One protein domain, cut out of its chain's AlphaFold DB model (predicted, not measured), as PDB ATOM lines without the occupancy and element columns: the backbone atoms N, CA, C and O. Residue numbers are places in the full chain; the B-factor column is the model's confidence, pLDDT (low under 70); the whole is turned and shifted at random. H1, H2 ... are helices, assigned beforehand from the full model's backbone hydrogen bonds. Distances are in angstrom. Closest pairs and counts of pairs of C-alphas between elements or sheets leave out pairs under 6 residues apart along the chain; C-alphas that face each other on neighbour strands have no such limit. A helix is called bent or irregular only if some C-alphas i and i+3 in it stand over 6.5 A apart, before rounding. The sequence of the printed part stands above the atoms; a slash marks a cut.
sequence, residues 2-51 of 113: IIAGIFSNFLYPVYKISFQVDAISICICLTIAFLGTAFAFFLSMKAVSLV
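Overview. This is residues 2 to 51 of the 113 residues of the protein "Membrane protein" of Streptococcus infantis SK1302 (UniProt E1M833). The model is an open, flat hook: one long, nearly straight helix, H2, and a short helix, H1, set well away from it, with the link of residues 12 to 22 as the curve between them. The printed part has 50 residues with two named helices, H1 then H2, and no named strand; its class is all helix. It is extended, with a radius of gyration of the C-alphas of 15.8 A and spans of 46 by 29 by 8 A.

Arrangement. Look first at H2, residues 23 to 50, assigned as one helix by its hydrogen bonds but bent: C-alphas 36 and 39 are 6.6 A apart. Its arms, H2a, residues 23 to 36, and H2b, residues 39 to 50, are near each other at a shallow tilt of 8 degrees. H1, residues 2 to 11, is apart from both arms. In H1, H2a and H2b every O i to N i+4 pair is within hydrogen-bond range.

Along the chain. Find C-alpha 23 at (259.609, 231.389, 329.802); from there H2a runs 19.0 A. H2b covers 16.5 A and ends at C-alpha 50, (293.215, 226.940, 348.371). H1 begins at C-alpha 2, (263.889, 226.596, 356.240), and covers 14.8 A.

Size, cuts and confidence. The C-alphas of Lys 16 and Leu 50, the two farthest apart, are 46.0 A apart. The printed part has no cut, and the link from H1 to H2 is long. Confidence is under 70 at residues 12 to 21 and 50 to 51.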
ATOM      1  N   ILE A   2     265.197 227.278 356.066       77.88
ATOM      2  CA  ILE A   2     263.889 226.596 356.240       77.88
ATOM      3  C   ILE A   2     262.916 227.384 357.138       77.88
ATOM      4  O   ILE A   2     261.784 227.631 356.743       77.88
ATOM      5  N   ILE A   3     263.371 227.854 358.305       81.12
ATOM      6  CA  ILE A   3     262.534 228.623 359.248       81.12
ATOM      7  C   ILE A   3     262.058 229.949 358.629       81.12
ATOM      8  O   ILE A   3     260.886 230.295 358.735       81.12
ATOM      9  N   ALA A   4     262.945 230.656 357.921       75.94
ATOM     10  CA  ALA A   4     262.603 231.888 357.211       75.94
ATOM     11  C   ALA A   4     261.580 231.643 356.086       75.94
ATOM     12  O   ALA A   4     260.666 232.441 355.911       75.94
ATOM     13  N   GLY A   5     261.688 230.518 355.369       75.50
ATOM     14  CA  GLY A   5     260.718 230.118 354.345       75.50
ATOM     15  C   GLY A   5     259.334 229.812 354.921       75.50
ATOM     16  O   GLY A   5     258.330 230.269 354.379       75.50
ATOM     17  N   ILE A   6     259.271 229.105 356.056       83.75
ATOM     18  CA  ILE A   6     258.007 228.820 356.757       83.75
ATOM     19  C   ILE A   6     257.364 230.122 357.265       83.75
ATOM     20  O   ILE A   6     256.173 230.339 357.055       83.75
ATOM     21  N   PHE A   7     258.150 231.018 357.870       83.38
ATOM     22  CA  PHE A   7     257.666 232.311 358.366       83.38
ATOM     23  C   PHE A   7     257.201 233.246 357.235       83.38
ATOM     24  O   PHE A   7     256.161 233.890 357.345       83.38
ATOM     25  N   SER A   8     257.920 233.276 356.107       76.50
ATOM     26  CA  SER A   8     257.538 234.070 354.933       76.50
ATOM     27  C   SER A   8     256.207 233.619 354.329       76.50
ATOM     28  O   SER A   8     255.437 234.463 353.880       76.50
ATOM     29  N   ASN A   9     255.917 232.313 354.345       77.94
ATOM     30  CA  ASN A   9     254.639 231.765 353.877       77.94
ATOM     31  C   ASN A   9     253.461 232.196 354.778       77.94
ATOM     32  O   ASN A   9     252.330 232.299 354.312       77.94
ATOM     33  N   PHE A  10     253.725 232.501 356.056       77.94
ATOM     34  CA  PHE A  10     252.722 233.012 356.997       77.94
ATOM     35  C   PHE A  10     252.408 234.505 356.793       77.94
ATOM     36  O   PHE A  10     251.245 234.890 356.873       77.94
ATOM     37  N   LEU A  11     253.414 235.348 356.507       73.19
ATOM     38  CA  LEU A  11     253.212 236.791 356.276       73.19
ATOM     39  C   LEU A  11     252.683 237.107 354.869       73.19
ATOM     40  O   LEU A  11     251.817 237.964 354.719       73.19
ATOM     41  N   TYR A  12     253.206 236.430 353.842       66.12
ATOM     42  CA  TYR A  12     252.810 236.604 352.445       66.12
ATOM     43  C   TYR A  12     252.509 235.228 351.832       66.12
ATOM     44  O   TYR A  12     253.424 234.554 351.353       66.12
ATOM     45  N   PRO A  13     251.239 234.781 351.849       69.94
ATOM     46  CA  PRO A  13     250.874 233.467 351.342       69.94
ATOM     47  C   PRO A  13     251.170 233.371 349.845       69.94
ATOM     48  O   PRO A  13     250.632 234.122 349.026       69.94
ATOM     49  N   VAL A  14     252.002 232.392 349.489       64.25
ATOM     50  CA  VAL A  14     252.564 232.207 348.137       64.25
ATOM     51  C   VAL A  14     251.469 232.025 347.069       64.25
ATOM     52  O   VAL A  14     251.658 232.367 345.906       64.25
ATOM     53  N   TYR A  15     250.279 231.566 347.472       63.53
ATOM     54  CA  TYR A  15     249.127 231.280 346.607       63.53
ATOM     55  C   TYR A  15     248.368 232.510 346.076       63.53
ATOM     56  O   TYR A  15     247.495 232.361 345.225       63.53
ATOM     57  N   LYS A  16     248.645 233.723 346.578       58.91
ATOM     58  CA  LYS A  16     247.984 234.968 346.125       58.91
ATOM     59  C   LYS A  16     248.768 235.715 345.042       58.91
ATOM     60  O   LYS A  16     248.271 236.703 344.508       58.91
ATOM     61  N   ILE A  17     249.972 235.256 344.716       57.88
ATOM     62  CA  ILE A  17     250.820 235.866 343.696       57.88
ATOM     63  C   ILE A  17     250.387 235.279 342.353       57.88
ATOM     64  O   ILE A  17     250.581 234.093 342.097       57.88
ATOM     65  N   SER A  18     249.776 236.102 341.496       59.88
ATOM     66  CA  SER A  18     249.519 235.759 340.092       59.88
ATOM     67  C   SER A  18     250.859 235.738 339.352       59.88
ATOM     68  O   SER A  18     251.218 236.662 338.629       59.88
ATOM     69  N   PHE A  19     251.674 234.720 339.633       56.56
ATOM     70  CA  PHE A  19     252.944 234.510 338.965       56.56
ATOM     71  C   PHE A  19     252.612 233.987 337.573       56.56
ATOM     72  O   PHE A  19     252.287 232.812 337.399       56.56
ATOM     73  N   GLN A  20     252.626 234.869 336.576       65.12
ATOM     74  CA  GLN A  20     252.635 234.419 335.194       65.12
ATOM     75  C   GLN A  20     253.994 233.760 334.974       65.12
ATOM     76  O   GLN A  20     255.018 234.436 334.863       65.12
ATOM     77  N   VAL A  21     254.011 232.428 335.052       66.88
ATOM     78  CA  VAL A  21     255.206 231.609 334.856       66.88
ATOM     79  C   VAL A  21     255.564 231.670 333.374       66.88
ATOM     80  O   VAL A  21     255.225 230.789 332.591       66.88
ATOM     81  N   ASP A  22     256.176 232.777 332.978       82.25
ATOM     82  CA  ASP A  22     256.637 233.001 331.620       82.25
ATOM     83  C   ASP A  22     258.018 232.364 331.406       82.25
ATOM     84  O   ASP A  22     258.810 232.209 332.346       82.25
ATOM     85  N   ALA A  23     258.328 232.001 330.160       85.25
ATOM     86  CA  ALA A  23     259.609 231.389 329.802       85.25
ATOM     87  C   ALA A  23     260.806 232.284 330.175       85.25
ATOM     88  O   ALA A  23     261.863 231.780 330.569       85.25
ATOM     89  N   ILE A  24     260.627 233.608 330.123       87.94
ATOM     90  CA  ILE A  24     261.647 234.589 330.506       87.94
ATOM     91  C   ILE A  24     261.899 234.537 332.017       87.94
ATOM     92  O   ILE A  24     263.050 234.462 332.450       87.94
ATOM     93  N   SER A  25     260.839 234.490 332.826       86.25
ATOM     94  CA  SER A  25     260.930 234.372 334.288       86.25
ATOM     95  C   SER A  25     261.650 233.088 334.716       86.25
ATOM     96  O   SER A  25     262.476 233.116 335.630       86.25
ATOM     97  N   ILE A  26     261.397 231.972 334.020       87.94
ATOM     98  CA  ILE A  26     262.106 230.703 334.245       87.94
ATOM     99  C   ILE A  26     263.596 230.846 333.909       87.94
ATOM    100  O   ILE A  26     264.442 230.427 334.701       87.94
ATOM    101  N   CYS A  27     263.934 231.467 332.775       90.75
ATOM    102  CA  CYS A  27     265.328 231.677 332.373       90.75
ATOM    103  C   CYS A  27     266.096 232.566 333.361       90.75
ATOM    104  O   CYS A  27     267.235 232.252 333.718       90.75
ATOM    105  N   ILE A  28     265.476 233.647 333.847       89.88
ATOM    106  CA  ILE A  28     266.072 234.531 334.860       89.88
ATOM    107  C   ILE A  28     266.302 233.756 336.162       89.88
ATOM    108  O   ILE A  28     267.392 233.814 336.730       89.88
ATOM    109  N   CYS A  29     265.314 232.973 336.604       88.50
ATOM    110  CA  CYS A  29     265.420 232.162 337.813       88.50
ATOM    111  C   CYS A  29     266.555 231.126 337.715       88.50
ATOM    112  O   CYS A  29     267.383 231.032 338.621       88.50
ATOM    113  N   LEU A  30     266.659 230.414 336.586       91.31
ATOM    114  CA  LEU A  30     267.754 229.472 336.321       91.31
ATOM    115  C   LEU A  30     269.120 230.159 336.320       91.31
ATOM    116  O   LEU A  30     270.072 229.631 336.891       91.31
ATOM    117  N   THR A  31     269.211 231.345 335.718       92.44
ATOM    118  CA  THR A  31     270.461 232.111 335.659       92.44
ATOM    119  C   THR A  31     270.913 232.528 337.056       92.44
ATOM    120  O   THR A  31     272.071 232.317 337.410       92.44
ATOM    121  N   ILE A  32     270.010 233.056 337.886       91.12
ATOM    122  CA  ILE A  32     270.329 233.452 339.265       91.12
ATOM    123  C   ILE A  32     270.698 232.225 340.108       91.12
ATOM    124  O   ILE A  32     271.702 232.250 340.816       91.12
ATOM    125  N   ALA A  33     269.939 231.131 340.002       90.62
ATOM    126  CA  ALA A  33     270.202 229.916 340.767       90.62
ATOM    127  C   ALA A  33     271.555 229.284 340.402       90.62
ATOM    128  O   ALA A  33     272.328 228.903 341.284       90.62
ATOM    129  N   PHE A  34     271.866 229.191 339.107       92.25
ATOM    130  CA  PHE A  34     273.095 228.556 338.647       92.25
ATOM    131  C   PHE A  34     274.311 229.466 338.825       92.25
ATOM    132  O   PHE A  34     275.294 229.065 339.446       92.25
ATOM    133  N   LEU A  35     274.245 230.697 338.318       91.25
ATOM    134  CA  LEU A  35     275.381 231.617 338.304       91.25
ATOM    135  C   LEU A  35     275.552 232.342 339.643       91.25
ATOM    136  O   LEU A  35     276.663 232.443 340.155       91.25
ATOM    137  N   GLY A  36     274.450 232.821 340.222       84.50
ATOM    138  CA  GLY A  36     274.455 233.609 341.456       84.50
ATOM    139  C   GLY A  36     274.594 232.774 342.728       84.50
ATOM    140  O   GLY A  36     275.126 233.271 343.715       84.50
ATOM    141  N   THR A  37     274.145 231.514 342.727       88.56
ATOM    142  CA  THR A  37     274.207 230.652 343.920       88.56
ATOM    143  C   THR A  37     275.126 229.453 343.725       88.56
ATOM    144  O   THR A  37     276.144 229.365 344.404       88.56
ATOM    145  N   ALA A  38     274.819 228.530 342.808       87.62
ATOM    146  CA  ALA A  38     275.552 227.264 342.710       87.62
ATOM    147  C   ALA A  38     277.030 227.455 342.325       87.62
ATOM    148  O   ALA A  38     277.922 226.911 342.977       87.62
ATOM    149  N   PHE A  39     277.302 228.263 341.298       89.06
ATOM    150  CA  PHE A  39     278.660 228.543 340.839       89.06
ATOM    151  C   PHE A  39     279.453 229.386 341.847       89.06
ATOM    152  O   PHE A  39     280.598 229.053 342.155       89.06
ATOM    153  N   ALA A  40     278.835 230.422 342.426       86.44
ATOM    154  CA  ALA A  40     279.444 231.228 343.485       86.44
ATOM    155  C   ALA A  40     279.830 230.372 344.704       86.44
ATOM    156  O   ALA A  40     280.947 230.470 345.214       86.44
ATOM    157  N   PHE A  41     278.953 229.454 345.118       84.56
ATOM    158  CA  PHE A  41     279.225 228.541 346.226       84.56
ATOM    159  C   PHE A  41     280.330 227.535 345.889       84.56
ATOM    160  O   PHE A  41     281.186 227.246 346.723       84.56
ATOM    161  N   PHE A  42     280.371 227.038 344.650       86.88
ATOM    162  CA  PHE A  42     281.446 226.163 344.187       86.88
ATOM    163  C   PHE A  42     282.815 226.858 344.223       86.88
ATOM    164  O   PHE A  42     283.794 226.276 344.699       86.88
ATOM    165  N   LEU A  43     282.884 228.115 343.774       84.56
ATOM    166  CA  LEU A  43     284.084 228.942 343.902       84.56
ATOM    167  C   LEU A  43     284.455 229.164 345.369       84.56
ATOM    168  O   LEU A  43     285.625 229.027 345.711       84.56
ATOM    169  N   SER A  44     283.474 229.421 346.238       80.94
ATOM    170  CA  SER A  44     283.698 229.563 347.680       80.94
ATOM    171  C   SER A  44     284.289 228.290 348.290       80.94
ATOM    172  O   SER A  44     285.266 228.360 349.028       80.94
ATOM    173  N   MET A  45     283.770 227.106 347.946       83.50
ATOM    174  CA  MET A  45     284.324 225.837 348.433       83.50
ATOM    175  C   MET A  45     285.745 225.583 347.917       83.50
ATOM    176  O   MET A  45     286.600 225.121 348.671       83.50
ATOM    177  N   LYS A  46     286.029 225.919 346.651       81.69
ATOM    178  CA  LYS A  46     287.400 225.861 346.121       81.69
ATOM    179  C   LYS A  46     288.325 226.857 346.813       81.69
ATOM    180  O   LYS A  46     289.462 226.497 347.102       81.69
ATOM    181  N   ALA A  47     287.852 228.068 347.103       77.00
ATOM    182  CA  ALA A  47     288.612 229.067 347.836       77.00
ATOM    183  C   ALA A  47     288.982 228.542 349.229       77.00
ATOM    184  O   ALA A  47     290.153 228.568 349.567       77.00
ATOM    185  N   VAL A  48     288.050 227.939 349.979       74.00
ATOM    186  CA  VAL A  48     288.347 227.354 351.308       74.00
ATOM    187  C   VAL A  48     289.440 226.278 351.241       74.00
ATOM    188  O   VAL A  48     290.186 226.091 352.197       74.00
ATOM    189  N   SER A  49     289.553 225.570 350.116       72.38
ATOM    190  CA  SER A  49     290.582 224.545 349.915       72.38
ATOM    191  C   SER A  49     291.942 225.094 349.457       72.38
ATOM    192  O   SER A  49     292.921 224.352 349.506       72.38
ATOM    193  N   LEU A  50     292.010 226.332 348.960       63.81
ATOM    194  CA  LEU A  50     293.215 226.940 348.371       63.81
ATOM    195  C   LEU A  50     293.766 228.105 349.203       63.81
ATOM    196  O   LEU A  50     294.958 228.400 349.155       63.81
ATOM    197  N   VAL A  51     292.905 228.772 349.963       67.75
ATOM    198  CA  VAL A  51     293.231 229.847 350.897       67.75
ATOM    199  C   VAL A  51     292.686 229.501 352.275       67.75
ATOM    200  O   VAL A  51     291.715 228.762 352.409       67.75
TER     201      VAL A  51